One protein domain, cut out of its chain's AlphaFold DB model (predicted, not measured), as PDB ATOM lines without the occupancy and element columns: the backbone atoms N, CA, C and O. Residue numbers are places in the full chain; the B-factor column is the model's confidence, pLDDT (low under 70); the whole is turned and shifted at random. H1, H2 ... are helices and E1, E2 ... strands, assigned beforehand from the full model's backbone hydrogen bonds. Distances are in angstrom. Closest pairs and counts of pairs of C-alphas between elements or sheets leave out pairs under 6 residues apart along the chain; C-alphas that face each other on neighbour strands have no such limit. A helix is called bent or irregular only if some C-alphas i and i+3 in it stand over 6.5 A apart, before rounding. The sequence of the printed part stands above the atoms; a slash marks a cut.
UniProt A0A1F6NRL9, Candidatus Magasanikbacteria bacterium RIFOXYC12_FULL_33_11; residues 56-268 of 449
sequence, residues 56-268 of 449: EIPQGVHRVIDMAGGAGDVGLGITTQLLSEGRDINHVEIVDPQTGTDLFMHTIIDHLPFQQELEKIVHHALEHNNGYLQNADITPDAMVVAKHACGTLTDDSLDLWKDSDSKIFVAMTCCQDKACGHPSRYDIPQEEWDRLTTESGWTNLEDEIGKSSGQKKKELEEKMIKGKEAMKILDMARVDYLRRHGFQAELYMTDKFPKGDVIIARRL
ATOM      1  N   GLU A  56     151.043 120.270 217.506       62.88
ATOM      2  CA  GLU A  56     149.928 121.193 217.258       62.88
ATOM      3  C   GLU A  56     148.571 120.586 217.677       62.88
ATOM      4  O   GLU A  56     147.562 121.291 217.748       62.88
ATOM      5  N   ILE A  57     148.526 119.287 218.015       66.62
ATOM      6  CA  ILE A  57     147.308 118.626 218.495       66.62
ATOM      7  C   ILE A  57     146.884 119.234 219.835       66.62
ATOM      8  O   ILE A  57     147.695 119.258 220.771       66.62
ATOM      9  N   PRO A  58     145.599 119.614 219.997       68.00
ATOM     10  CA  PRO A  58     145.075 120.133 221.254       68.00
ATOM     11  C   PRO A  58     145.445 119.255 222.455       68.00
ATOM     12  O   PRO A  58     145.296 118.034 222.422       68.00
ATOM     13  N   GLN A  59     145.891 119.876 223.550       70.50
ATOM     14  CA  GLN A  59     146.294 119.165 224.774       70.50
ATOM     15  C   GLN A  59     145.179 118.285 225.365       70.50
ATOM     16  O   GLN A  59     145.480 117.318 226.049       70.50
ATOM     17  N   GLY A  60     143.912 118.584 225.062       76.88
ATOM     18  CA  GLY A  60     142.747 117.813 225.506       76.88
ATOM     19  C   GLY A  60     142.467 116.524 224.727       76.88
ATOM     20  O   GLY A  60     141.355 116.020 224.824       76.88
ATOM     21  N   VAL A  61     143.409 116.021 223.919       86.25
ATOM     22  CA  VAL A  61     143.295 114.694 223.293       86.25
ATOM     23  C   VAL A  61     143.818 113.627 224.254       86.25
ATOM     24  O   VAL A  61     145.007 113.620 224.571       86.25
ATOM     25  N   HIS A  62     142.929 112.726 224.672       89.69
ATOM     26  CA  HIS A  62     143.194 111.641 225.630       89.69
ATOM     27  C   HIS A  62     142.859 110.249 225.078       89.69
ATOM     28  O   HIS A  62     143.198 109.237 225.698       89.69
ATOM     29  N   ARG A  63     142.202 110.193 223.911       90.75
ATOM     30  CA  ARG A  63     141.741 108.955 223.274       90.75
ATOM     31  C   ARG A  63     142.182 108.896 221.812       90.75
ATOM     32  O   ARG A  63     142.205 109.923 221.132       90.75
ATOM     33  N   VAL A  64     142.478 107.701 221.309       91.75
ATOM     34  CA  VAL A  64     142.714 107.443 219.875       91.75
ATOM     35  C   VAL A  64     141.690 106.426 219.381       91.75
ATOM     36  O   VAL A  64     141.507 105.395 220.017       91.75
ATOM     37  N   ILE A  65     141.023 106.701 218.263       91.62
ATOM     38  CA  ILE A  65     140.037 105.810 217.640       91.62
ATOM     39  C   ILE A  65     140.544 105.433 216.252       91.62
ATOM     40  O   ILE A  65     140.647 106.295 215.383       91.62
ATOM     41  N   ASP A  66     140.859 104.159 216.046       91.44
ATOM     42  CA  ASP A  66     141.369 103.601 214.795       91.44
ATOM     43  C   ASP A  66     140.246 102.913 214.008       91.44
ATOM     44  O   ASP A  66     139.835 101.786 214.294       91.44
ATOM     45  N   MET A  67     139.713 103.632 213.026       91.19
ATOM     46  CA  MET A  67     138.629 103.202 212.155       91.19
ATOM     47  C   MET A  67     139.137 102.365 210.988       91.19
ATOM     48  O   MET A  67     140.035 102.778 210.254       91.19
ATOM     49  N   ALA A  68     138.501 101.209 210.774       87.81
ATOM     50  CA  ALA A  68     139.014 100.179 209.871       87.81
ATOM     51  C   ALA A  68     140.455  99.779 210.247       87.81
ATOM     52  O   ALA A  68     141.301  99.553 209.380       87.81
ATOM     53  N   GLY A  69     140.725  99.738 211.557       83.56
ATOM     54  CA  GLY A  69     142.071  99.591 212.100       83.56
ATOM     55  C   GLY A  69     142.663  98.193 211.940       83.56
ATOM     56  O   GLY A  69     143.857  98.001 212.167       83.56
ATOM     57  N   GLY A  70     141.874  97.184 211.552       83.56
ATOM     58  CA  GLY A  70     142.320  95.798 211.470       83.56
ATOM     59  C   GLY A  70     142.849  95.299 212.815       83.56
ATOM     60  O   GLY A  70     142.082  94.959 213.710       83.56
ATOM     61  N   ALA A  71     144.176  95.244 212.949       79.12
ATOM     62  CA  ALA A  71     144.842  94.872 214.197       79.12
ATOM     63  C   ALA A  71     145.370  96.063 215.020       79.12
ATOM     64  O   ALA A  71     146.062  95.852 216.013       79.12
ATOM     65  N   GLY A  72     145.067  97.295 214.604       82.94
ATOM     66  CA  GLY A  72     145.368  98.520 215.339       82.94
ATOM     67  C   GLY A  72     146.804  99.018 215.207       82.94
ATOM     68  O   GLY A  72     147.299  99.688 216.110       82.94
ATOM     69  N   ASP A  73     147.511  98.692 214.119       83.19
ATOM     70  CA  ASP A  73     148.920  99.073 213.946       83.19
ATOM     71  C   ASP A  73     149.132 100.596 213.989       83.19
ATOM     72  O   ASP A  73     150.115 101.070 214.563       83.19
ATOM     73  N   VAL A  74     148.195 101.371 213.436       86.00
ATOM     74  CA  VAL A  74     148.248 102.839 213.458       86.00
ATOM     75  C   VAL A  74     147.761 103.408 214.776       86.00
ATOM     76  O   VAL A  74     148.469 104.231 215.356       86.00
ATOM     77  N   GLY A  75     146.606 102.966 215.281       88.50
ATOM     78  CA  GLY A  75     146.077 103.427 216.565       88.50
ATOM     79  C   GLY A  75     147.078 103.235 217.705       88.50
ATOM     80  O   GLY A  75     147.351 104.168 218.465       88.50
ATOM     81  N   LEU A  76     147.709 102.059 217.774       88.06
ATOM     82  CA  LEU A  76     148.749 101.758 218.760       88.06
ATOM     83  C   LEU A  76     150.040 102.548 218.510       88.06
ATOM     84  O   LEU A  76     150.642 103.050 219.462       88.06
ATOM     85  N   GLY A  77     150.461 102.692 217.250       86.31
ATOM     86  CA  GLY A  77     151.656 103.458 216.889       86.31
ATOM     87  C   GLY A  77     151.554 104.935 217.282       86.31
ATOM     88  O   GLY A  77     152.466 105.471 217.909       86.31
ATOM     89  N   ILE A  78     150.420 105.571 216.987       86.94
ATOM     90  CA  ILE A  78     150.151 106.971 217.346       86.94
ATOM     91  C   ILE A  78     150.061 107.133 218.858       86.94
ATOM     92  O   ILE A  78     150.634 108.066 219.414       86.94
ATOM     93  N   THR A  79     149.398 106.203 219.539       89.44
ATOM     94  CA  THR A  79     149.312 106.216 221.004       89.44
ATOM     95  C   THR A  79     150.687 106.138 221.644       89.44
ATOM     96  O   THR A  79     151.000 106.912 222.543       89.44
ATOM     97  N   THR A  80     151.540 105.251 221.138       88.38
ATOM     98  CA  THR A  80     152.926 105.111 221.593       88.38
ATOM     99  C   THR A  80     153.703 106.418 221.424       88.38
ATOM    100  O   THR A  80     154.424 106.833 222.332       88.38
ATOM    101  N   GLN A  81     153.531 107.091 220.283       85.31
ATOM    102  CA  GLN A  81     154.167 108.378 220.018       85.31
ATOM    103  C   GLN A  81     153.662 109.464 220.982       85.31
ATOM    104  O   GLN A  81     154.472 110.143 221.611       85.31
ATOM    105  N   LEU A  82     152.346 109.574 221.177       86.69
ATOM    106  CA  LEU A  82     151.740 110.518 222.121       86.69
ATOM    107  C   LEU A  82     152.236 110.285 223.560       86.69
ATOM    108  O   LEU A  82     152.623 111.236 224.240       86.69
ATOM    109  N   LEU A  83     152.301 109.028 224.011       88.44
ATOM    110  CA  LEU A  83     152.862 108.666 225.318       88.44
ATOM    111  C   LEU A  83     154.337 109.074 225.439       88.44
ATOM    112  O   LEU A  83     154.752 109.590 226.477       88.44
ATOM    113  N   SER A  84     155.128 108.900 224.376       86.88
ATOM    114  CA  SER A  84     156.544 109.291 224.368       86.88
ATOM    115  C   SER A  84     156.762 110.803 224.508       86.88
ATOM    116  O   SER A  84     157.764 111.233 225.078       86.88
ATOM    117  N   GLU A  85     155.793 111.607 224.065       83.50
ATOM    118  CA  GLU A  85     155.768 113.065 224.225       83.50
ATOM    119  C   GLU A  85     155.217 113.506 225.594       83.50
ATOM    120  O   GLU A  85     155.081 114.700 225.864       83.50
ATOM    121  N   GLY A  86     154.910 112.553 226.482       85.50
ATOM    122  CA  GLY A  86     154.374 112.811 227.817       85.50
ATOM    123  C   GLY A  86     152.891 113.181 227.827       85.50
ATOM    124  O   GLY A  86     152.430 113.807 228.782       85.50
ATOM    125  N   ARG A  87     152.142 112.833 226.772       85.62
ATOM    126  CA  ARG A  87     150.690 113.049 226.702       85.62
ATOM    127  C   ARG A  87     149.965 112.014 227.559       85.62
ATOM    128  O   ARG A  87     150.353 110.851 227.608       85.62
ATOM    129  N   ASP A  88     148.882 112.442 228.200       87.31
ATOM    130  CA  ASP A  88     148.032 111.577 229.021       87.31
ATOM    131  C   ASP A  88     146.991 110.869 228.144       87.31
ATOM    132  O   ASP A  88     145.845 111.310 228.040       87.31
ATOM    133  N   ILE A  89     147.419 109.817 227.442       89.38
ATOM    134  CA  ILE A  89     146.521 108.959 226.663       89.38
ATOM    135  C   ILE A  89     146.080 107.793 227.535       89.38
ATOM    136  O   ILE A  89     146.909 107.032 228.033       89.38
ATOM    137  N   ASN A  90     144.769 107.640 227.701       88.25
ATOM    138  CA  ASN A  90     144.187 106.637 228.592       88.25
ATOM    139  C   ASN A  90     143.259 105.643 227.872       88.25
ATOM    140  O   ASN A  90     142.804 104.685 228.499       88.25
ATOM    141  N   HIS A  91     143.007 105.831 226.571       88.94
ATOM    142  CA  HIS A  91     142.128 104.960 225.795       88.94
ATOM    143  C   HIS A  91     142.538 104.850 224.318       88.94
ATOM    144  O   HIS A  91     142.844 105.858 223.677       88.94
ATOM    145  N   VAL A  92     142.475 103.637 223.761       88.50
ATOM    146  CA  VAL A  92     142.654 103.375 222.323       88.50
ATOM    147  C   VAL A  92     141.584 102.427 221.834       88.50
ATOM    148  O   VAL A  92     141.608 101.263 222.197       88.50
ATOM    149  N   GLU A  93     140.696 102.892 220.974       86.69
ATOM    150  CA  GLU A  93     139.607 102.105 220.412       86.69
ATOM    151  C   GLU A  93     139.970 101.622 219.003       86.69
ATOM    152  O   GLU A  93     140.264 102.438 218.136       86.69
ATOM    153  N   ILE A  94     139.926 100.310 218.750       86.81
ATOM    154  CA  ILE A  94     140.109  99.745 217.404       86.81
ATOM    155  C   ILE A  94     138.742  99.315 216.865       86.81
ATOM    156  O   ILE A  94     138.107  98.418 217.416       86.81
ATOM    157  N   VAL A  95     138.285  99.959 215.791       86.56
ATOM    158  CA  VAL A  95     136.969  99.731 215.183       86.56
ATOM    159  C   VAL A  95     137.146  98.917 213.903       86.56
ATOM    160  O   VAL A  95     137.434  99.466 212.834       86.56
ATOM    161  N   ASP A  96     136.968  97.601 213.995       84.38
ATOM    162  CA  ASP A  96     137.014  96.707 212.838       84.38
ATOM    163  C   ASP A  96     136.030  95.529 212.996       84.38
ATOM    164  O   ASP A  96     135.998  94.898 214.057       84.38
ATOM    165  N   PRO A  97     135.231  95.188 211.962       78.50
ATOM    166  CA  PRO A  97     134.312  94.050 212.022       78.50
ATOM    167  C   PRO A  97     135.024  92.685 211.987       78.50
ATOM    168  O   PRO A  97     134.372  91.646 212.131       78.50
ATOM    169  N   GLN A  98     136.335  92.644 211.730       75.81
ATOM    170  CA  GLN A  98     137.101  91.409 211.667       75.81
ATOM    171  C   GLN A  98     137.331  90.823 213.068       75.81
ATOM    172  O   GLN A  98     138.101  91.328 213.876       75.81
ATOM    173  N   THR A  99     136.718  89.671 213.334       69.00
ATOM    174  CA  THR A  99     136.963  88.894 214.557       69.00
ATOM    175  C   THR A  99     138.354  88.250 214.551       69.00
ATOM    176  O   THR A  99     138.784  87.740 213.514       69.00
ATOM    177  N   GLY A 100     139.009  88.165 215.715       66.69
ATOM    178  CA  GLY A 100     140.285  87.451 215.890       66.69
ATOM    179  C   GLY A 100     141.541  88.285 215.611       66.69
ATOM    180  O   GLY A 100     142.618  87.728 215.401       66.69
ATOM    181  N   THR A 101     141.408  89.612 215.548       71.50
ATOM    182  CA  THR A 101     142.532  90.555 215.429       71.50
ATOM    183  C   THR A 101     143.191  90.864 216.778       71.50
ATOM    184  O   THR A 101     144.324  91.341 216.802       71.50
ATOM    185  N   ASP A 102     142.542  90.504 217.886       72.81
ATOM    186  CA  ASP A 102     142.995  90.631 219.275       72.81
ATOM    187  C   ASP A 102     144.347  89.952 219.528       72.81
ATOM    188  O   ASP A 102     145.270  90.575 220.053       72.81
ATOM    189  N   LEU A 103     144.516  88.704 219.082       71.44
ATOM    190  CA  LEU A 103     145.776  87.974 219.243       71.44
ATOM    191  C   LEU A 103     146.936  88.676 218.517       71.44
ATOM    192  O   LEU A 103     148.063  88.729 219.016       71.44
ATOM    193  N   PHE A 104     146.660  89.229 217.332       75.31
ATOM    194  CA  PHE A 104     147.661  89.960 216.562       75.31
ATOM    195  C   PHE A 104     147.977  91.310 217.210       75.31
ATOM    196  O   PHE A 104     149.139  91.694 217.272       75.31
ATOM    197  N   MET A 105     146.967  91.989 217.752       78.50
ATOM    198  CA  MET A 105     147.133  93.241 218.479       78.50
ATOM    199  C   MET A 105     147.999  93.067 219.733       78.50
ATOM    200  O   MET A 105     148.944  93.827 219.922       78.50
ATOM    201  N   HIS A 106     147.764  92.028 220.542       79.19
ATOM    202  CA  HIS A 106     148.633  91.709 221.682       79.19
ATOM    203  C   HIS A 106     150.079  91.451 221.248       79.19
ATOM    204  O   HIS A 106     151.007  91.976 221.854       79.19
ATOM    205  N   THR A 107     150.269  90.740 220.131       78.19
ATOM    206  CA  THR A 107     151.608  90.523 219.560       78.19
ATOM    207  C   THR A 107     152.274  91.843 219.145       78.19
ATOM    208  O   THR A 107     153.483  91.990 219.287       78.19
ATOM    209  N   ILE A 108     151.515  92.816 218.625       79.69
ATOM    210  CA  ILE A 108     152.050  94.152 218.322       79.69
ATOM    211  C   ILE A 108     152.492  94.840 219.620       79.69
ATOM    212  O   ILE A 108     153.609  95.352 219.679       79.69
ATOM    213  N   ILE A 109     151.648  94.827 220.654       82.94
ATOM    214  CA  ILE A 109     151.911  95.484 221.945       82.94
ATOM    215  C   ILE A 109     153.171  94.927 222.620       82.94
ATOM    216  O   ILE A 109     153.982  95.714 223.103       82.94
ATOM    217  N   ASP A 110     153.398  93.609 222.562       81.38
ATOM    218  CA  ASP A 110     154.613  92.944 223.075       81.38
ATOM    219  C   ASP A 110     155.919  93.508 222.483       81.38
ATOM    220  O   ASP A 110     157.007  93.336 223.041       81.38
ATOM    221  N   HIS A 111     155.830  94.166 221.327       81.50
ATOM    222  CA  HIS A 111     156.961  94.729 220.602       81.50
ATOM    223  C   HIS A 111     157.004  96.264 220.611       81.50
ATOM    224  O   HIS A 111     157.914  96.841 220.008       81.50
ATOM    225  N   LEU A 112     156.072  96.933 221.298       82.38
ATOM    226  CA  LEU A 112     156.045  98.388 221.436       82.38
ATOM    227  C   LEU A 112     156.641  98.848 222.781       82.38
ATOM    228  O   LEU A 112     156.532  98.154 223.795       82.38
ATOM    229  N   PRO A 113     157.282 100.032 222.832       80.81
ATOM    230  CA  PRO A 113     157.617 100.660 224.105       80.81
ATOM    231  C   PRO A 113     156.332 101.024 224.869       80.81
ATOM    232  O   PRO A 113     155.273 101.171 224.269       80.81
ATOM    233  N   PHE A 114     156.428 101.177 226.194       86.00
ATOM    234  CA  PHE A 114     155.266 101.372 227.082       86.00
ATOM    235  C   PHE A 114     154.284 100.188 227.092       86.00
ATOM    236  O   PHE A 114     153.091 100.377 227.304       86.00
ATOM    237  N   GLN A 115     154.778  98.961 226.877       86.00
ATOM    238  CA  GLN A 115     153.968  97.737 226.845       86.00
ATOM    239  C   GLN A 115     152.940  97.669 227.988       86.00
ATOM    240  O   GLN A 115     151.760  97.463 227.734       86.00
ATOM    241  N   GLN A 116     153.361  97.879 229.242       86.94
ATOM    242  CA  GLN A 116     152.468  97.764 230.404       86.94
ATOM    243  C   GLN A 116     151.372  98.835 230.424       86.94
ATOM    244  O   GLN A 116     150.262  98.580 230.889       86.94
ATOM    245  N   GLU A 117     151.675 100.051 229.972       87.31
ATOM    246  CA  GLU A 117     150.696 101.122 229.813       87.31
ATOM    247  C   GLU A 117     149.741 100.823 228.653       87.31
ATOM    248  O   GLU A 117     148.528 100.904 228.838       87.31
ATOM    249  N   LEU A 118     150.264 100.413 227.495       86.56
ATOM    250  CA  LEU A 118     149.471 100.045 226.321       86.56
ATOM    251  C   LEU A 118     148.536  98.874 226.620       86.56
ATOM    252  O   LEU A 118     147.362  98.944 226.276       86.56
ATOM    253  N   GLU A 119     148.999  97.837 227.320       85.44
ATOM    254  CA  GLU A 119     148.155  96.718 227.752       85.44
ATOM    255  C   GLU A 119     146.981  97.194 228.610       85.44
ATOM    256  O   GLU A 119     145.868  96.722 228.408       85.44
ATOM    257  N   LYS A 120     147.184  98.155 229.524       84.56
ATOM    258  CA  LYS A 120     146.095  98.726 230.342       84.56
ATOM    259  C   LYS A 120     145.120  99.546 229.500       84.56
ATOM    260  O   LYS A 120     143.910  99.385 229.639       84.56
ATOM    261  N   ILE A 121     145.653 100.410 228.639       84.06
ATOM    262  CA  ILE A 121     144.884 101.282 227.741       84.06
ATOM    263  C   ILE A 121     144.016 100.441 226.791       84.06
ATOM    264  O   ILE A 121     142.839 100.738 226.588       84.06
ATOM    265  N   VAL A 122     144.585  99.363 226.249       77.06
ATOM    266  CA  VAL A 122     143.945  98.466 225.280       77.06
ATOM    267  C   VAL A 122     143.015  97.459 225.953       77.06
ATOM    268  O   VAL A 122     141.966  97.163 225.391       77.06
ATOM    269  N   HIS A 123     143.317  96.963 227.160       66.38
ATOM    270  CA  HIS A 123     142.406  96.067 227.888       66.38
ATOM    271  C   HIS A 123     141.025  96.701 228.093       66.38
ATOM    272  O   HIS A 123     140.013  96.029 227.911       66.38
ATOM    273  N   HIS A 124     140.978  98.000 228.401       58.88
ATOM    274  CA  HIS A 124     139.721  98.745 228.506       58.88
ATOM    275  C   HIS A 124     138.965  98.854 227.170       58.88
ATOM    276  O   HIS A 124     137.735  98.925 227.164       58.88
ATOM    277  N   ALA A 125     139.679  98.850 226.046       53.66
ATOM    278  CA  ALA A 125     139.101  98.962 224.712       53.66
ATOM    279  C   ALA A 125     138.651  97.626 224.108       53.66
ATOM    280  O   ALA A 125     137.622  97.572 223.438       53.66
ATOM    281  N   LEU A 126     139.368  96.537 224.397       55.66
ATOM    282  CA  LEU A 126     139.008  95.170 224.004       55.66
ATOM    283  C   LEU A 126     137.686  94.699 224.619       55.66
ATOM    284  O   LEU A 126     136.983  93.889 224.021       55.66
ATOM    285  N   GLU A 127     137.326  95.212 225.797       51.16
ATOM    286  CA  GLU A 127     136.024  94.947 226.419       51.16
ATOM    287  C   GLU A 127     134.853  95.610 225.666       51.16
ATOM    288  O   GLU A 127     133.702  95.233 225.890       51.16
ATOM    289  N   HIS A 128     135.129  96.570 224.771       47.62
ATOM    290  CA  HIS A 128     134.121  97.469 224.206       47.62
ATOM    291  C   HIS A 128     134.086  97.546 222.677       47.62
ATOM    292  O   HIS A 128     133.193  98.229 222.173       47.62
ATOM    293  N   ASN A 129     134.964  96.874 221.913       51.62
ATOM    294  CA  ASN A 129     134.891  97.039 220.461       51.62
ATOM    295  C   ASN A 129     135.360  95.892 219.555       51.62
ATOM    296  O   ASN A 129     136.534  95.539 219.487       51.62
ATOM    297  N   ASN A 130     134.400  95.398 218.766       54.78
ATOM    298  CA  ASN A 130     134.563  94.450 217.656       54.78
ATOM    299  C   ASN A 130     133.630  94.856 216.484       54.78
ATOM    300  O   ASN A 130     133.104  94.008 215.758       54.78
ATOM    301  N   GLY A 131     133.258  96.141 216.425       67.38
ATOM    302  CA  GLY A 131     132.065  96.621 215.736       67.38
ATOM    303  C   GLY A 131     132.272  97.137 214.313       67.38
ATOM    304  O   GLY A 131     133.379  97.332 213.822       67.38
ATOM    305  N   TYR A 132     131.148  97.409 213.651       79.56
ATOM    306  CA  TYR A 132     131.111  98.218 212.435       79.56
ATOM    307  C   TYR A 132     131.436  99.685 212.756       79.56
ATOM    308  O   TYR A 132     131.177 100.134 213.869       79.56
ATOM    309  N   LEU A 133     131.898 100.456 211.762       82.62
ATOM    310  CA  LEU A 133     132.235 101.884 211.911       82.62
ATOM    311  C   LEU A 133     131.161 102.716 212.638       82.62
ATOM    312  O   LEU A 133     131.501 103.644 213.362       82.62
ATOM    313  N   GLN A 134     129.876 102.373 212.485       82.00
ATOM    314  CA  GLN A 134     128.767 103.111 213.112       82.00
ATOM    315  C   GLN A 134     128.763 103.034 214.647       82.00
ATOM    316  O   GLN A 134     128.053 103.801 215.289       82.00
ATOM    317  N   ASN A 135     129.516 102.093 215.218       80.94
ATOM    318  CA  ASN A 135     129.603 101.870 216.655       80.94
ATOM    319  C   ASN A 135     130.781 102.614 217.302       80.94
ATOM    320  O   ASN A 135     130.959 102.479 218.507       80.94
ATOM    321  N   ALA A 136     131.584 103.349 216.523       85.31
ATOM    322  CA  ALA A 136     132.735 104.081 217.042       85.31
ATOM    323  C   ALA A 136     132.308 105.155 218.061       85.31
ATOM    324  O   ALA A 136     131.477 106.012 217.742       85.31
ATOM    325  N   ASP A 137     132.899 105.151 219.258       85.56
ATOM    326  CA  ASP A 137     132.597 106.122 220.322       85.56
ATOM    327  C   ASP A 137     133.421 107.411 220.163       85.56
ATOM    328  O   ASP A 137     134.354 107.702 220.913       85.56
ATOM    329  N   ILE A 138     133.086 108.206 219.142       90.06
ATOM    330  CA  ILE A 138     133.830 109.430 218.821       90.06
ATOM    331  C   ILE A 138     133.490 110.564 219.792       90.06
ATOM    332  O   ILE A 138     132.537 111.323 219.592       90.06
ATOM    333  N   THR A 139     134.321 110.732 220.818       89.56
ATOM    334  CA  THR A 139     134.198 111.813 221.805       89.56
ATOM    335  C   THR A 139     135.054 113.048 221.462       89.56
ATOM    336  O   THR A 139     135.968 112.976 220.635       89.56
ATOM    337  N   PRO A 140     134.780 114.228 222.060       89.31
ATOM    338  CA  PRO A 140     135.517 115.463 221.755       89.31
ATOM    339  C   PRO A 140     137.026 115.411 222.047       89.31
ATOM    340  O   PRO A 140     137.797 116.125 221.407       89.31
ATOM    341  N   ASP A 141     137.432 114.586 223.011       89.69
ATOM    342  CA  ASP A 141     138.814 114.321 223.433       89.69
ATOM    343  C   ASP A 141     139.492 113.198 222.625       89.69
ATOM    344  O   ASP A 141     140.616 112.795 222.937       89.69
ATOM    345  N   ALA A 142     138.824 112.687 221.588       91.69
ATOM    346  CA  ALA A 142     139.368 111.665 220.712       91.69
ATOM    347  C   ALA A 142     140.084 112.258 219.494       91.69
ATOM    348  O   ALA A 142     139.640 113.241 218.890       91.69
ATOM    349  N   MET A 143     141.159 111.594 219.084       92.00
ATOM    350  CA  MET A 143     141.755 111.669 217.754       92.00
ATOM    351  C   MET A 143     141.271 110.478 216.932       92.00
ATOM    352  O   MET A 143     141.405 109.341 217.375       92.00
ATOM    353  N   VAL A 144     140.732 110.726 215.738       93.75
ATOM    354  CA  VAL A 144     140.275 109.652 214.844       93.75
ATOM    355  C   VAL A 144     141.316 109.407 213.762       93.75
ATOM    356  O   VAL A 144     141.781 110.343 213.112       93.75
ATOM    357  N   VAL A 145     141.666 108.148 213.544       93.19
ATOM    358  CA  VAL A 145     142.572 107.723 212.480       93.19
ATOM    359  C   VAL A 145     141.946 106.619 211.646       93.19
ATOM    360  O   VAL A 145     141.146 105.843 212.151       93.19
ATOM    361  N   ALA A 146     142.274 106.566 210.360       92.69
ATOM    362  CA  ALA A 146     141.812 105.521 209.457       92.69
ATOM    363  C   ALA A 146     142.899 105.199 208.429       92.69
ATOM    364  O   ALA A 146     143.213 106.019 207.561       92.69
ATOM    365  N   LYS A 147     143.487 104.001 208.486       90.62
ATOM    366  CA  LYS A 147     144.503 103.579 207.511       90.62
ATOM    367  C   LYS A 147     143.953 102.545 206.547       90.62
ATOM    368  O   LYS A 147     143.494 101.479 206.925       90.62
ATOM    369  N   HIS A 148     144.107 102.837 205.261       88.38
ATOM    370  CA  HIS A 148     143.671 101.990 204.155       88.38
ATOM    371  C   HIS A 148     142.200 101.567 204.217       88.38
ATOM    372  O   HIS A 148     141.842 100.477 203.759       88.38
ATOM    373  N   ALA A 149     141.332 102.452 204.702       86.81
ATOM    374  CA  ALA A 149     139.894 102.276 204.578       86.81
ATOM    375  C   ALA A 149     139.537 102.129 203.078       86.81
ATOM    376  O   ALA A 149     139.794 103.007 202.256       86.81
ATOM    377  N   CYS A 150     139.062 100.948 202.674       85.94
ATOM    378  CA  CYS A 150     138.831 100.612 201.263       85.94
ATOM    379  C   CYS A 150     137.382 100.874 200.853       85.94
ATOM    380  O   CYS A 150     136.464 100.658 201.645       85.94
ATOM    381  N   GLY A 151     137.155 101.201 199.577       86.94
ATOM    382  CA  GLY A 151     135.800 101.487 199.095       86.94
ATOM    383  C   GLY A 151     135.190 102.661 199.855       86.94
ATOM    384  O   GLY A 151     135.895 103.612 200.151       86.94
ATOM    385  N   THR A 152     133.917 102.575 200.243       89.25
ATOM    386  CA  THR A 152     133.237 103.690 200.930       89.25
ATOM    387  C   THR A 152     133.766 103.989 202.331       89.25
ATOM    388  O   THR A 152     133.441 105.036 202.877       89.25
ATOM    389  N   LEU A 153     134.591 103.116 202.922       90.56
ATOM    390  CA  LEU A 153     134.989 103.232 204.328       90.56
ATOM    391  C   LEU A 153     135.772 104.517 204.634       90.56
ATOM    392  O   LEU A 153     135.625 105.047 205.734       90.56
ATOM    393  N   THR A 154     136.578 105.039 203.698       90.75
ATOM    394  CA  THR A 154     137.251 106.340 203.892       90.75
ATOM    395  C   THR A 154     136.221 107.448 204.052       90.75
ATOM    396  O   THR A 154     136.328 108.274 204.955       90.75
ATOM    397  N   ASP A 155     135.212 107.446 203.182       92.62
ATOM    398  CA  ASP A 155     134.169 108.465 203.154       92.62
ATOM    399  C   ASP A 155     133.245 108.340 204.370       92.62
ATOM    400  O   ASP A 155     132.893 109.338 204.989       92.62
ATOM    401  N   ASP A 156     132.896 107.108 204.747       92.69
ATOM    402  CA  ASP A 156     132.070 106.806 205.917       92.69
ATOM    403  C   ASP A 156     132.770 107.221 207.221       92.69
ATOM    404  O   ASP A 156     132.144 107.826 208.089       92.69
ATOM    405  N   SER A 157     134.077 106.958 207.342       92.94
ATOM    406  CA  SER A 157     134.879 107.375 208.506       92.94
ATOM    407  C   SER A 157     134.976 108.899 208.602       92.94
ATOM    408  O   SER A 157     134.843 109.469 209.684       92.94
ATOM    409  N   LEU A 158     135.169 109.566 207.458       94.38
ATOM    410  CA  LEU A 158     135.218 111.023 207.372       94.38
ATOM    411  C   LEU A 158     133.882 111.642 207.792       94.38
ATOM    412  O   LEU A 158     133.882 112.578 208.590       94.38
ATOM    413  N   ASP A 159     132.756 111.126 207.296       93.19
ATOM    414  CA  ASP A 159     131.429 111.652 207.628       93.19
ATOM    415  C   ASP A 159     131.087 111.452 209.110       93.19
ATOM    416  O   ASP A 159     130.641 112.399 209.763       93.19
ATOM    417  N   LEU A 160     131.389 110.273 209.673       92.81
ATOM    418  CA  LEU A 160     131.223 110.004 211.107       92.81
ATOM    419  C   LEU A 160     132.056 110.959 211.970       92.81
ATOM    420  O   LEU A 160     131.542 111.551 212.920       92.81
ATOM    421  N   TRP A 161     133.332 111.160 211.631       94.88
ATOM    422  CA  TRP A 161     134.180 112.104 212.358       94.88
ATOM    423  C   TRP A 161     133.688 113.548 212.219       94.88
ATOM    424  O   TRP A 161     133.614 114.281 213.210       94.88
ATOM    425  N   LYS A 162     133.334 113.970 211.003       93.31
ATOM    426  CA  LYS A 162     132.847 115.322 210.710       93.31
ATOM    427  C   LYS A 162     131.644 115.681 211.583       93.31
ATOM    428  O   LYS A 162     131.603 116.796 212.113       93.31
ATOM    429  N   ASP A 163     130.719 114.739 211.753       91.50
ATOM    430  CA  ASP A 163     129.494 114.905 212.543       91.50
ATOM    431  C   ASP A 163     129.708 114.777 214.062       91.50
ATOM    432  O   ASP A 163     128.818 115.122 214.839       91.50
ATOM    433  N   SER A 164     130.897 114.352 214.499       91.12
ATOM    434  CA  SER A 164     131.304 114.355 215.910       91.12
ATOM    435  C   SER A 164     131.832 115.725 216.376       91.12
ATOM    436  O   SER A 164     131.959 116.665 215.594       91.12
ATOM    437  N   ASP A 165     132.203 115.843 217.656       89.00
ATOM    438  CA  ASP A 165     132.915 117.011 218.206       89.00
ATOM    439  C   ASP A 165     134.449 116.805 218.285       89.00
ATOM    440  O   ASP A 165     135.168 117.711 218.734       89.00
ATOM    441  N   SER A 166     134.964 115.653 217.826       90.56
ATOM    442  CA  SER A 166     136.405 115.353 217.786       90.56
ATOM    443  C   SER A 166     137.166 116.406 216.977       90.56
ATOM    444  O   SER A 166     136.672 116.963 215.984       90.56
ATOM    445  N   LYS A 167     138.385 116.713 217.432       85.69
ATOM    446  CA  LYS A 167     139.181 117.828 216.912       85.69
ATOM    447  C   LYS A 167     140.074 117.471 215.740       85.69
ATOM    448  O   LYS A 167     140.399 118.383 214.984       85.69
ATOM    449  N   ILE A 168     140.460 116.208 215.578       91.00
ATOM    450  CA  ILE A 168     141.440 115.828 214.562       91.00
ATOM    451  C   ILE A 168     141.104 114.494 213.901       91.00
ATOM    452  O   ILE A 168     140.622 113.567 214.556       91.00
ATOM    453  N   PHE A 169     141.378 114.429 212.602       93.56
ATOM    454  CA  PHE A 169     141.206 113.256 211.763       93.56
ATOM    455  C   PHE A 169     142.414 113.046 210.869       93.56
ATOM    456  O   PHE A 169     142.933 113.991 210.273       93.56
ATOM    457  N   VAL A 170     142.841 111.792 210.765       93.31
ATOM    458  CA  VAL A 170     143.958 111.379 209.919       93.31
ATOM    459  C   VAL A 170     143.524 110.180 209.098       93.31
ATOM    460  O   VAL A 170     143.226 109.128 209.654       93.31
ATOM    461  N   ALA A 171     143.528 110.301 207.778       93.38
ATOM    462  CA  ALA A 171     143.197 109.193 206.895       93.38
ATOM    463  C   ALA A 171     144.313 108.922 205.896       93.38
ATOM    464  O   ALA A 171     144.621 109.773 205.069       93.38
ATOM    465  N   MET A 172     144.876 107.714 205.925       93.12
ATOM    466  CA  MET A 172     145.727 107.213 204.847       93.12
ATOM    467  C   MET A 172     144.843 106.475 203.842       93.12
ATOM    468  O   MET A 172     144.273 105.427 204.155       93.12
ATOM    469  N   THR A 173     144.703 107.022 202.639       91.06
ATOM    470  CA  THR A 173     143.694 106.577 201.672       91.06
ATOM    471  C   THR A 173     144.129 105.307 200.930       91.06
ATOM    472  O   THR A 173     145.307 105.069 200.655       91.06
ATOM    473  N   CYS A 174     143.159 104.450 200.599       90.75
ATOM    474  CA  CYS A 174     143.353 103.247 199.779       90.75
ATOM    475  C   CYS A 174     142.507 103.321 198.505       90.75
ATOM    476  O   CYS A 174     141.690 104.223 198.352       90.75
ATOM    477  N   CYS A 175     142.677 102.358 197.597       88.81
ATOM    478  CA  CYS A 175     141.839 102.218 196.412       88.81
ATOM    479  C   CYS A 175     140.339 102.216 196.761       88.81
ATOM    480  O   CYS A 175     139.895 101.656 197.770       88.81
ATOM    481  N   GLN A 176     139.564 102.853 195.891       89.75
ATOM    482  CA  GLN A 176     138.151 103.170 196.083       89.75
ATOM    483  C   GLN A 176     137.265 102.411 195.088       89.75
ATOM    484  O   GLN A 176     136.099 102.736 194.920       89.75
ATOM    485  N   ASP A 177     137.786 101.371 194.436       91.62
ATOM    486  CA  ASP A 177     137.079 100.564 193.432       91.62
ATOM    487  C   ASP A 177     135.776  99.958 193.946       91.62
ATOM    488  O   ASP A 177     134.787  99.888 193.220       91.62
ATOM    489  N   LYS A 178     135.741  99.599 195.230       90.94
ATOM    490  CA  LYS A 178     134.530  99.100 195.892       90.94
ATOM    491  C   LYS A 178     133.465 100.174 196.157       90.94
ATOM    492  O   LYS A 178     132.376  99.811 196.579       90.94
ATOM    493  N   ALA A 179     133.757 101.456 195.938       91.25
ATOM    494  CA  ALA A 179     132.781 102.544 196.028       91.25
ATOM    495  C   ALA A 179     132.050 102.809 194.694       91.25
ATOM    496  O   ALA A 179     131.133 103.627 194.649       91.25
ATOM    497  N   CYS A 180     132.422 102.118 193.609       92.25
ATOM    498  CA  CYS A 180     131.715 102.196 192.331       92.25
ATOM    499  C   CYS A 180     130.270 101.688 192.475       92.25
ATOM    500  O   CYS A 180     130.026 100.643 193.084       92.25
ATOM    501  N   GLY A 181     129.306 102.435 191.932       89.94
ATOM    502  CA  GLY A 181     127.876 102.152 192.055       89.94
ATOM    503  C   GLY A 181     127.247 102.597 193.381       89.94
ATOM    504  O   GLY A 181     126.028 102.495 193.532       89.94
ATOM    505  N   HIS A 182     128.037 103.110 194.330       92.50
ATOM    506  CA  HIS A 182     127.500 103.835 195.482       92.50
ATOM    507  C   HIS A 182     127.133 105.277 195.090       92.50
ATOM    508  O   HIS A 182     127.696 105.805 194.126       92.50
ATOM    509  N   PRO A 183     126.205 105.932 195.818       93.06
ATOM    510  CA  PRO A 183     125.866 107.329 195.568       93.06
ATOM    511  C   PRO A 183     127.110 108.215 195.585       93.06
ATOM    512  O   PRO A 183     127.928 108.117 196.506       93.06
ATOM    513  N   SER A 184     127.243 109.073 194.577       90.62
ATOM    514  CA  SER A 184     128.383 109.974 194.481       90.62
ATOM    515  C   SER A 184     128.438 110.967 195.640       90.62
ATOM    516  O   SER A 184     127.419 111.356 196.218       90.62
ATOM    517  N   ARG A 185     129.661 111.385 195.981       89.06
ATOM    518  CA  ARG A 185     129.949 112.362 197.040       89.06
ATOM    519  C   ARG A 185     130.713 113.565 196.486       89.06
ATOM    520  O   ARG A 185     131.165 113.566 195.342       89.06
ATOM    521  N   TYR A 186     130.861 114.595 197.321       89.31
ATOM    522  CA  TYR A 186     131.766 115.734 197.095       89.31
ATOM    523  C   TYR A 186     131.473 116.575 195.845       89.31
ATOM    524  O   TYR A 186     132.384 117.166 195.271       89.31
ATOM    525  N   ASP A 187     130.201 116.648 195.440       84.50
ATOM    526  CA  ASP A 187     129.737 117.348 194.231       84.50
ATOM    527  C   ASP A 187     130.294 116.761 192.916       84.50
ATOM    528  O   ASP A 187     130.276 117.411 191.869       84.50
ATOM    529  N   ILE A 188     130.760 115.507 192.946       85.38
ATOM    530  CA  ILE A 188     131.194 114.769 191.759       85.38
ATOM    531  C   ILE A 188     129.956 114.154 191.078       85.38
ATOM    532  O   ILE A 188     129.176 113.457 191.739       85.38
ATOM    533  N   PRO A 189     129.746 114.365 189.762       87.25
ATOM    534  CA  PRO A 189     128.673 113.700 189.024       87.25
ATOM    535  C   PRO A 189     128.781 112.170 189.108       87.25
ATOM    536  O   PRO A 189     129.883 111.637 189.039       87.25
ATOM    537  N   GLN A 190     127.653 111.454 189.189       92.56
ATOM    538  CA  GLN A 190     127.642 109.993 189.387       92.56
ATOM    539  C   GLN A 190     128.487 109.219 188.365       92.56
ATOM    540  O   GLN A 190     129.267 108.353 188.745       92.56
ATOM    541  N   GLU A 191     128.381 109.560 187.079       91.06
ATOM    542  CA  GLU A 191     129.171 108.914 186.019       91.06
ATOM    543  C   GLU A 191     130.681 109.094 186.238       91.06
ATOM    544  O   GLU A 191     131.465 108.160 186.067       91.06
ATOM    545  N   GLU A 192     131.086 110.289 186.668       90.00
ATOM    546  CA  GLU A 192     132.482 110.606 186.949       90.00
ATOM    547  C   GLU A 192     132.960 109.936 188.245       90.00
ATOM    548  O   GLU A 192     134.083 109.441 188.298       90.00
ATOM    549  N   TRP A 193     132.102 109.845 189.263       91.75
ATOM    550  CA  TRP A 193     132.374 109.100 190.492       91.75
ATOM    551  C   TRP A 193     132.638 107.620 190.203       91.75
ATOM    552  O   TRP A 193     133.670 107.086 190.611       91.75
ATOM    553  N   ASP A 194     131.752 106.966 189.453       93.12
ATOM    554  CA  ASP A 194     131.885 105.550 189.095       93.12
ATOM    555  C   ASP A 194     133.148 105.301 188.259       93.12
ATOM    556  O   ASP A 194     133.862 104.313 188.464       93.12
ATOM    557  N   ARG A 195     133.479 106.232 187.354       95.75
ATOM    558  CA  ARG A 195     134.724 106.193 186.584       95.75
ATOM    559  C   ARG A 195     135.944 106.299 187.499       95.75
ATOM    560  O   ARG A 195     136.789 105.408 187.472       95.75
ATOM    561  N   LEU A 196     136.042 107.352 188.310       94.12
ATOM    562  CA  LEU A 196     137.199 107.617 189.172       94.12
ATOM    563  C   LEU A 196     137.413 106.502 190.201       94.12
ATOM    564  O   LEU A 196     138.536 106.030 190.378       94.12
ATOM    565  N   THR A 197     136.344 106.034 190.843       94.88
ATOM    566  CA  THR A 197     136.408 104.917 191.795       94.88
ATOM    567  C   THR A 197     136.898 103.644 191.107       94.88
ATOM    568  O   THR A 197     137.851 103.029 191.585       94.88
ATOM    569  N   THR A 198     136.371 103.300 189.929       95.44
ATOM    570  CA  THR A 198     136.850 102.149 189.141       95.44
ATOM    571  C   THR A 198     138.328 102.280 188.761       95.44
ATOM    572  O   THR A 198     139.106 101.342 188.952       95.44
ATOM    573  N   GLU A 199     138.739 103.439 188.239       95.69
ATOM    574  CA  GLU A 199     140.126 103.698 187.840       95.69
ATOM    575  C   GLU A 199     141.079 103.629 189.038       95.69
ATOM    576  O   GLU A 199     142.171 103.072 188.920       95.69
ATOM    577  N   SER A 200     140.656 104.097 190.216       94.44
ATOM    578  CA  SER A 200     141.455 104.042 191.446       94.44
ATOM    579  C   SER A 200     141.874 102.613 191.835       94.44
ATOM    580  O   SER A 200     142.942 102.409 192.420       94.44
ATOM    581  N   GLY A 201     141.090 101.598 191.447       93.12
ATOM    582  CA  GLY A 201     141.414 100.180 191.638       93.12
ATOM    583  C   GLY A 201     142.674  99.727 190.901       93.12
ATOM    584  O   GLY A 201     143.325  98.763 191.311       93.12
ATOM    585  N   TRP A 202     143.069 100.444 189.845       94.44
ATOM    586  CA  TRP A 202     144.269 100.148 189.060       94.44
ATOM    587  C   TRP A 202     145.573 100.462 189.802       94.44
ATOM    588  O   TRP A 202     146.648 100.095 189.331       94.44
ATOM    589  N   THR A 203     145.504 101.069 190.988       90.31
ATOM    590  CA  THR A 203     146.666 101.205 191.883       90.31
ATOM    591  C   THR A 203     147.154  99.864 192.436       90.31
ATOM    592  O   THR A 203     148.311  99.752 192.826       90.31
ATOM    593  N   ASN A 204     146.332  98.808 192.394       87.56
ATOM    594  CA  ASN A 204     146.711  97.466 192.852       87.56
ATOM    595  C   ASN A 204     147.482  96.631 191.801       87.56
ATOM    596  O   ASN A 204     147.649  95.424 191.984       87.56
ATOM    597  N   LEU A 205     147.929  97.224 190.686       88.00
ATOM    598  CA  LEU A 205     148.534  96.492 189.562       88.00
ATOM    599  C   LEU A 205     150.040  96.185 189.712       88.00
ATOM    600  O   LEU A 205     150.594  95.527 188.832       88.00
ATOM    601  N   GLU A 206     150.713  96.596 190.796       82.94
ATOM    602  CA  GLU A 206     152.169  96.398 190.982       82.94
ATOM    603  C   GLU A 206     152.625  94.942 190.813       82.94
ATOM    604  O   GLU A 206     153.542  94.663 190.033       82.94
ATOM    605  N   ASP A 207     151.944  94.005 191.482       81.12
ATOM    606  CA  ASP A 207     152.260  92.572 191.412       81.12
ATOM    607  C   ASP A 207     152.142  92.038 189.964       81.12
ATOM    608  O   ASP A 207     152.892  91.144 189.557       81.12
ATOM    609  N   GLU A 208     151.209  92.570 189.161       84.94
ATOM    610  CA  GLU A 208     151.022  92.164 187.761       84.94
ATOM    611  C   GLU A 208     152.060  92.808 186.832       84.94
ATOM    612  O   GLU A 208     152.547  92.154 185.904       84.94
ATOM    613  N   ILE A 209     152.448  94.058 187.100       86.81
ATOM    614  CA  ILE A 209     153.507  94.771 186.372       86.81
ATOM    615  C   ILE A 209     154.846  94.048 186.542       86.81
ATOM    616  O   ILE A 209     155.541  93.820 185.551       86.81
ATOM    617  N   GLY A 210     155.187  93.632 187.769       83.31
ATOM    618  CA  GLY A 210     156.433  92.914 188.065       83.31
ATOM    619  C   GLY A 210     156.561  91.568 187.339       83.31
ATOM    620  O   GLY A 210     157.668  91.138 187.023       83.31
ATOM    621  N   LYS A 211     155.429  90.930 187.016       83.31
ATOM    622  CA  LYS A 211     155.358  89.635 186.311       83.31
ATOM    623  C   LYS A 211     155.142  89.765 184.801       83.31
ATOM    624  O   LYS A 211     155.154  88.761 184.091       83.31
ATOM    625  N   SER A 212     154.918  90.979 184.302       87.94
ATOM    626  CA  SER A 212     154.625  91.246 182.894       87.94
ATOM    627  C   SER A 212     155.850  91.785 182.155       87.94
ATOM    628  O   SER A 212     156.750  92.385 182.737       87.94
ATOM    629  N   SER A 213     155.885  91.604 180.836       88.94
ATOM    630  CA  SER A 213     156.959  92.116 179.980       88.94
ATOM    631  C   SER A 213     156.415  92.695 178.672       88.94
ATOM    632  O   SER A 213     155.254  92.493 178.302       88.94
ATOM    633  N   GLY A 214     157.249  93.472 177.976       90.75
ATOM    634  CA  GLY A 214     156.917  94.036 176.669       90.75
ATOM    635  C   GLY A 214     155.707  94.976 176.697       90.75
ATOM    636  O   GLY A 214     155.632  95.884 177.521       90.75
ATOM    637  N   GLN A 215     154.780  94.777 175.759       88.81
ATOM    638  CA  GLN A 215     153.608  95.638 175.570       88.81
ATOM    639  C   GLN A 215     152.635  95.577 176.756       88.81
ATOM    640  O   GLN A 215     152.158  96.612 177.209       88.81
ATOM    641  N   LYS A 216     152.410  94.378 177.307       90.50
ATOM    642  CA  LYS A 216     151.503  94.183 178.442       90.50
ATOM    643  C   LYS A 216     151.962  94.970 179.672       90.50
ATOM    644  O   LYS A 216     151.143  95.573 180.353       90.50
ATOM    645  N   LYS A 217     153.274  94.990 179.941       90.75
ATOM    646  CA  LYS A 217     153.833  95.761 181.059       90.75
ATOM    647  C   LYS A 217     153.527  97.256 180.916       90.75
ATOM    648  O   LYS A 217     153.017  97.848 181.858       90.75
ATOM    649  N   LYS A 218     153.749  97.823 179.725       89.31
ATOM    650  CA  LYS A 218     153.458  99.239 179.445       89.31
ATOM    651  C   LYS A 218     151.977  99.578 179.644       89.31
ATOM    652  O   LYS A 218     151.655 100.569 180.282       89.31
ATOM    653  N   GLU A 219     151.072  98.731 179.156       92.88
ATOM    654  CA  GLU A 219     149.623  98.939 179.324       92.88
ATOM    655  C   GLU A 219     149.189  98.919 180.797       92.88
ATOM    656  O   GLU A 219     148.317  99.689 181.204       92.88
ATOM    657  N   LEU A 220     149.797  98.054 181.614       91.88
ATOM    658  CA  LEU A 220     149.541  98.008 183.054       91.88
ATOM    659  C   LEU A 220     150.115  99.232 183.781       91.88
ATOM    660  O   LEU A 220     149.446  99.784 184.651       91.88
ATOM    661  N   GLU A 221     151.309  99.688 183.399       91.81
ATOM    662  CA  GLU A 221     151.912 100.922 183.921       91.81
ATOM    663  C   GLU A 221     151.040 102.149 183.601       91.81
ATOM    664  O   GLU A 221     150.769 102.959 184.487       91.81
ATOM    665  N   GLU A 222     150.510 102.254 182.377       92.00
ATOM    666  CA  GLU A 222     149.583 103.324 181.982       92.00
ATOM    667  C   GLU A 222     148.286 103.310 182.804       92.00
ATOM    668  O   GLU A 222     147.805 104.365 183.229       92.00
ATOM    669  N   LYS A 223     147.721 102.124 183.061       94.38
ATOM    670  CA  LYS A 223     146.550 101.986 183.940       94.38
ATOM    671  C   LYS A 223     146.870 102.395 185.372       94.38
ATOM    672  O   LYS A 223     146.077 103.107 185.978       94.38
ATOM    673  N   MET A 224     148.026 102.001 185.899       91.75
ATOM    674  CA  MET A 224     148.433 102.376 187.251       91.75
ATOM    675  C   MET A 224     148.597 103.895 187.391       91.75
ATOM    676  O   MET A 224     148.152 104.459 188.387       91.75
ATOM    677  N   ILE A 225     149.160 104.575 186.384       90.88
ATOM    678  CA  ILE A 225     149.261 106.046 186.363       90.88
ATOM    679  C   ILE A 225     147.870 106.685 186.438       90.88
ATOM    680  O   ILE A 225     147.651 107.557 187.277       90.88
ATOM    681  N   LYS A 226     146.919 106.220 185.617       92.06
ATOM    682  CA  LYS A 226     145.529 106.702 185.670       92.06
ATOM    683  C   LYS A 226     144.875 106.433 187.021       92.06
ATOM    684  O   LYS A 226     144.193 107.303 187.544       92.06
ATOM    685  N   GLY A 227     145.119 105.265 187.614       93.06
ATOM    686  CA  GLY A 227     144.593 104.940 188.937       93.06
ATOM    687  C   GLY A 227     145.120 105.865 190.031       93.06
ATOM    688  O   GLY A 227     144.341 106.315 190.868       93.06
ATOM    689  N   LYS A 228     146.411 106.219 189.992       90.94
ATOM    690  CA  LYS A 228     146.991 107.216 190.907       90.94
ATOM    691  C   LYS A 228     146.397 108.610 190.689       90.94
ATOM    692  O   LYS A 228     146.148 109.321 191.653       90.94
ATOM    693  N   GLU A 229     146.158 109.008 189.442       90.00
ATOM    694  CA  GLU A 229     145.507 110.286 189.125       90.00
ATOM    695  C   GLU A 229     144.060 110.328 189.639       90.00
ATOM    696  O   GLU A 229     143.660 111.306 190.266       90.00
ATOM    697  N   ALA A 230     143.304 109.242 189.460       92.81
ATOM    698  CA  ALA A 230     141.944 109.125 189.972       92.81
ATOM    699  C   ALA A 230     141.890 109.188 191.509       92.81
ATOM    700  O   ALA A 230     141.059 109.913 192.053       92.81
ATOM    701  N   MET A 231     142.807 108.498 192.203       91.94
ATOM    702  CA  MET A 231     142.964 108.600 193.663       91.94
ATOM    703  C   MET A 231     143.171 110.049 194.109       91.94
ATOM    704  O   MET A 231     142.433 110.535 194.961       91.94
ATOM    705  N   LYS A 232     144.100 110.768 193.470       90.56
ATOM    706  CA  LYS A 232     144.390 112.172 193.800       90.56
ATOM    707  C   LYS A 232     143.170 113.074 193.639       90.56
ATOM    708  O   LYS A 232     142.930 113.922 194.490       90.56
ATOM    709  N   ILE A 233     142.389 112.889 192.574       91.31
ATOM    710  CA  ILE A 233     141.159 113.665 192.352       91.31
ATOM    711  C   ILE A 233     140.147 113.406 193.476       91.31
ATOM    712  O   ILE A 233     139.585 114.358 194.017       91.31
ATOM    713  N   LEU A 234     139.938 112.140 193.848       93.25
ATOM    714  CA  LEU A 234     139.027 111.771 194.935       93.25
ATOM    715  C   LEU A 234     139.498 112.341 196.283       93.25
ATOM    716  O   LEU A 234     138.696 112.899 197.029       93.25
ATOM    717  N   ASP A 235     140.795 112.263 196.578       93.88
ATOM    718  CA  ASP A 235     141.364 112.737 197.843       93.88
ATOM    719  C   ASP A 235     141.369 114.267 197.948       93.88
ATOM    720  O   ASP A 235     141.048 114.820 199.000       93.88
ATOM    721  N   MET A 236     141.625 114.974 196.845       92.06
ATOM    722  CA  MET A 236     141.443 116.426 196.789       92.06
ATOM    723  C   MET A 236     139.980 116.822 197.012       92.06
ATOM    724  O   MET A 236     139.712 117.752 197.771       92.06
ATOM    725  N   ALA A 237     139.028 116.096 196.417       91.12
ATOM    726  CA  ALA A 237     137.606 116.364 196.616       91.12
ATOM    727  C   ALA A 237     137.181 116.185 198.086       91.12
ATOM    728  O   ALA A 237     136.392 116.984 198.593       91.12
ATOM    729  N   ARG A 238     137.752 115.197 198.796       94.00
ATOM    730  CA  ARG A 238     137.574 115.016 200.250       94.00
ATOM    731  C   ARG A 238     138.108 116.201 201.047       94.00
ATOM    732  O   ARG A 238     137.416 116.707 201.929       94.00
ATOM    733  N   VAL A 239     139.314 116.673 200.726       93.44
ATOM    734  CA  VAL A 239     139.906 117.844 201.391       93.44
ATOM    735  C   VAL A 239     139.068 119.099 201.159       93.44
ATOM    736  O   VAL A 239     138.763 119.817 202.112       93.44
ATOM    737  N   ASP A 240     138.636 119.348 199.925       88.38
ATOM    738  CA  ASP A 240     137.793 120.500 199.605       88.38
ATOM    739  C   ASP A 240     136.432 120.415 200.298       88.38
ATOM    740  O   ASP A 240     135.931 121.417 200.817       88.38
ATOM    741  N   TYR A 241     135.846 119.219 200.361       91.94
ATOM    742  CA  TYR A 241     134.625 118.971 201.113       91.94
ATOM    743  C   TYR A 241     134.791 119.332 202.593       91.94
ATOM    744  O   TYR A 241     133.988 120.104 203.120       91.94
ATOM    745  N   LEU A 242     135.857 118.866 203.247       93.31
ATOM    746  CA  LEU A 242     136.160 119.219 204.635       93.31
ATOM    747  C   LEU A 242     136.350 120.733 204.808       93.31
ATOM    748  O   LEU A 242     135.746 121.344 205.689       93.31
ATOM    749  N   ARG A 243     137.092 121.395 203.919       90.00
ATOM    750  CA  ARG A 243     137.291 122.854 203.990       90.00
ATOM    751  C   ARG A 243     135.980 123.635 203.931       90.00
ATOM    752  O   ARG A 243     135.797 124.576 204.713       90.00
ATOM    753  N   ARG A 244     135.043 123.219 203.066       85.12
ATOM    754  CA  ARG A 244     133.692 123.807 202.964       85.12
ATOM    755  C   ARG A 244     132.864 123.636 204.243       85.12
ATOM    756  O   ARG A 244     131.995 124.462 204.504       85.12
ATOM    757  N   HIS A 245     133.157 122.618 205.051       88.12
ATOM    758  CA  HIS A 245     132.421 122.291 206.276       88.12
ATOM    759  C   HIS A 245     133.082 122.809 207.562       88.12
ATOM    760  O   HIS A 245     132.695 122.404 208.654       88.12
ATOM    761  N   GLY A 246     134.035 123.743 207.459       88.38
ATOM    762  CA  GLY A 246     134.625 124.393 208.636       88.38
ATOM    763  C   GLY A 246     135.778 123.608 209.256       88.38
ATOM    764  O   GLY A 246     135.998 123.670 210.462       88.38
ATOM    765  N   PHE A 247     136.527 122.883 208.431       91.50
ATOM    766  CA  PHE A 247     137.749 122.200 208.839       91.50
ATOM    767  C   PHE A 247     138.956 122.816 208.135       91.50
ATOM    768  O   PHE A 247     138.857 123.237 206.981       91.50
ATOM    769  N   GLN A 248     140.098 122.848 208.815       90.12
ATOM    770  CA  GLN A 248     141.398 122.949 208.162       90.12
ATOM    771  C   GLN A 248     141.736 121.539 207.691       90.12
ATOM    772  O   GLN A 248     141.697 120.610 208.490       90.12
ATOM    773  N   ALA A 249     142.015 121.356 206.406       91.56
ATOM    774  CA  ALA A 249     142.338 120.041 205.864       91.56
ATOM    775  C   ALA A 249     143.447 120.151 204.823       91.56
ATOM    776  O   ALA A 249     143.470 121.095 204.024       91.56
ATOM    777  N   GLU A 250     144.345 119.174 204.827       89.81
ATOM    778  CA  GLU A 250     145.528 119.112 203.978       89.81
ATOM    779  C   GLU A 250     145.698 117.708 203.400       89.81
ATOM    780  O   GLU A 250     145.370 116.714 204.050       89.81
ATOM    781  N   LEU A 251     146.212 117.642 202.167       92.00
ATOM    782  CA  LEU A 251     146.542 116.397 201.480       92.00
ATOM    783  C   LEU A 251     148.057 116.267 201.347       92.00
ATOM    784  O   LEU A 251     148.703 117.058 200.657       92.00
ATOM    785  N   TYR A 252     148.606 115.219 201.943       90.44
ATOM    786  CA  TYR A 252     150.002 114.832 201.836       90.44
ATOM    787  C   TYR A 252     150.133 113.729 200.795       90.44
ATOM    788  O   TYR A 252     149.861 112.559 201.063       90.44
ATOM    789  N   MET A 253     150.532 114.121 199.587       87.94
ATOM    790  CA  MET A 253     150.745 113.178 198.494       87.94
ATOM    791  C   MET A 253     152.070 112.431 198.647       87.94
ATOM    792  O   MET A 253     153.092 113.023 199.010       87.94
ATOM    793  N   THR A 254     152.079 111.153 198.272       83.88
ATOM    794  CA  THR A 254     153.289 110.331 198.253       83.88
ATOM    795  C   THR A 254     153.440 109.556 196.953       83.88
ATOM    796  O   THR A 254     152.516 108.924 196.453       83.88
ATOM    797  N   ASP A 255     154.659 109.562 196.415       81.62
ATOM    798  CA  ASP A 255     155.032 108.681 195.306       81.62
ATOM    799  C   ASP A 255     155.697 107.383 195.810       81.62
ATOM    800  O   ASP A 255     155.969 106.491 195.004       81.62
ATOM    801  N   LYS A 256     155.950 107.260 197.131       81.19
ATOM    802  CA  LYS A 256     156.602 106.081 197.742       81.19
ATOM    803  C   LYS A 256     155.745 104.822 197.625       81.19
ATOM    804  O   LYS A 256     156.284 103.728 197.490       81.19
ATOM    805  N   PHE A 257     154.425 104.984 197.682       83.56
ATOM    806  CA  PHE A 257     153.464 103.888 197.659       83.56
ATOM    807  C   PHE A 257     152.465 104.091 196.509       83.56
ATOM    808  O   PHE A 257     152.201 105.225 196.106       83.56
ATOM    809  N   PRO A 258     151.872 103.023 195.947       76.88
ATOM    810  CA  PRO A 258     150.812 103.159 194.942       76.88
ATOM    811  C   PRO A 258     149.536 103.816 195.457       76.88
ATOM    812  O   PRO A 258     148.774 104.371 194.670       76.88
ATOM    813  N   LYS A 259     149.312 103.680 196.763       82.88
ATOM    814  CA  LYS A 259     148.191 104.178 197.552       82.88
ATOM    815  C   LYS A 259     148.723 104.570 198.922       82.88
ATOM    816  O   LYS A 259     149.685 103.954 199.382       82.88
ATOM    817  N   GLY A 260     148.091 105.533 199.573       84.38
ATOM    818  CA  GLY A 260     148.551 106.026 200.865       84.38
ATOM    819  C   GLY A 260     148.888 107.505 200.891       84.38
ATOM    820  O   GLY A 260     149.745 107.903 201.678       84.38
ATOM    821  N   ASP A 261     148.230 108.299 200.047       91.25
ATOM    822  CA  ASP A 261     148.139 109.730 200.307       91.25
ATOM    823  C   ASP A 261     147.437 109.919 201.664       91.25
ATOM    824  O   ASP A 261     146.572 109.123 202.050       91.25
ATOM    825  N   VAL A 262     147.861 110.922 202.427       92.56
ATOM    826  CA  VAL A 262     147.384 111.127 203.798       92.56
ATOM    827  C   VAL A 262     146.613 112.432 203.880       92.56
ATOM    828  O   VAL A 262     147.140 113.498 203.578       92.56
ATOM    829  N   ILE A 263     145.360 112.349 204.309       93.88
ATOM    830  CA  ILE A 263     144.535 113.499 204.656       93.88
ATOM    831  C   ILE A 263     144.705 113.753 206.149       93.88
ATOM    832  O   ILE A 263     144.460 112.858 206.956       93.88
ATOM    833  N   ILE A 264     145.090 114.973 206.512       92.38
ATOM    834  CA  ILE A 264     145.091 115.439 207.901       92.38
ATOM    835  C   ILE A 264     144.101 116.589 207.988       92.38
ATOM    836  O   ILE A 264     144.167 117.533 207.198       92.38
ATOM    837  N   ALA A 265     143.160 116.497 208.922       92.56
ATOM    838  CA  ALA A 265     142.130 117.500 209.108       92.56
ATOM    839  C   ALA A 265     141.931 117.850 210.580       92.56
ATOM    840  O   ALA A 265     141.893 116.978 211.446       92.56
ATOM    841  N   ARG A 266     141.752 119.143 210.849       90.00
ATOM    842  CA  ARG A 266     141.480 119.717 212.165       90.00
ATOM    843  C   ARG A 266     140.183 120.515 212.131       90.00
ATOM    844  O   ARG A 266     139.905 121.256 211.187       90.00
ATOM    845  N   ARG A 267     139.385 120.389 213.188       89.44
ATOM    846  CA  ARG A 267     138.168 121.183 213.379       89.44
ATOM    847  C   ARG A 267     138.522 122.628 213.725       89.44
ATOM    848  O   ARG A 267     139.248 122.864 214.689       89.44
ATOM    849  N   LEU A 268     137.973 123.574 212.964       88.69
ATOM    850  CA  LEU A 268     138.091 125.004 213.252       88.69
ATOM    851  C   LEU A 268     137.056 125.431 214.312       88.69
ATOM    852  O   LEU A 268     136.076 124.709 214.543       88.69
TER     853      LEU A 268
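Overview. This is residues 56 to 268 of the 449 residues of a protein of Candidatus Magasanikbacteria bacterium RIFOXYC12_FULL_33_11 (UniProt A0A1F6NRL9). A twisted sheet of six strands forms the core of a three-layer body, with H1 over one face and H4 and H6 over the other. H6 runs past the sheet and folds with the kinked H5 into a long helical hairpin at one end of the domain, while a smaller hairpin, H2 and H3, lies at the other end beside strand E2. The printed part has 213 residues, with six named helices and six named strands in the order E1 H1 E2 H2 H3 E3 H4 E4 H5 H6 E5 E6, a mixed class. The sheet, in the order E2 E1 E3 E4 E6 E5, is mixed; the whole is compact, with a radius of gyration of the C-alphas of 18.2 A and spans of 55 by 40 by 29 A.

Along the chain. Look first for the sheet: E2 is residues 91 to 95, E1 63 to 67, E3 142 to 149, E4 168 to 173, E6 262 to 267 and E5 247 to 252. Find C-alpha 63, where E1 begins, at (141.741, 108.955, 223.274); E3 runs 18.7 A. The helices are H1, residues 73 to 84, H2, 102 to 109, H3, 115 to 126, H4, 153 to 163, H5, 190 to 211, 34.5 A long, and H6, 214 to 244. From C-alpha 214 at (156.917, 94.036, 176.669), H6 runs 46.0 A. H5 is irregular, with C-alphas 204 and 207 7.5 A apart, and has a kink of 47 degrees near residue 205.

Arrangement. E2, E1, E3 and E4 are parallel neighbours in turn: look at N 93 and O 64, N 65 and O 143, and N 146 and O 170, each 2.8 A and within hydrogen-bond range. E6 is antiparallel to E4, with N 171 and O 263 at 2.8 A, and to E5, its hairpin partner, with N 252 and O 262 at 2.8 A. H1 is on the sheet at a height of 9.2 A, the C-alphas of Asp 66 and Gly 75 closest at 5.0 A. On the opposite face, H4 has a height of 8.6 A and H6, over E6 and E5, 9.8 A. H5, not on the sheet, touches H6 at Ser 200 and Gly 227, C-alphas 4.1 A apart, opposite ways at a steep tilt of 43 degrees. H3 stands at the sheet's level, its C-alpha 121 5.0 A from C-alpha 91; H2 touches it at a shallow tilt of 26 degrees, C-alphas 109 and 115 closest at 5.8 A. E1, H1, E2 and E3, H4, E4 are strand-helix-strand units, parallel neighbour strands joined through a helix, with right-handed crossovers; in the split units another strand lies between: E2, H2 H3, E3 is left-handed and E4, H5 H6, E5 right-handed. Each O i to N i+4 pair is within range in H1, H2, H4 and H6, 7 of 8 in H3 and 9 of 18 in H5.

Size, cuts and confidence. The two C-alphas farthest apart, of Gly 60 and Gly 214, are 56.1 A apart. The printed part has no cut; the links H3 to E3 and E4 to H5 are long. Confidence is under 70 at residues 56 to 58, 99 to 100 and 123 to 131.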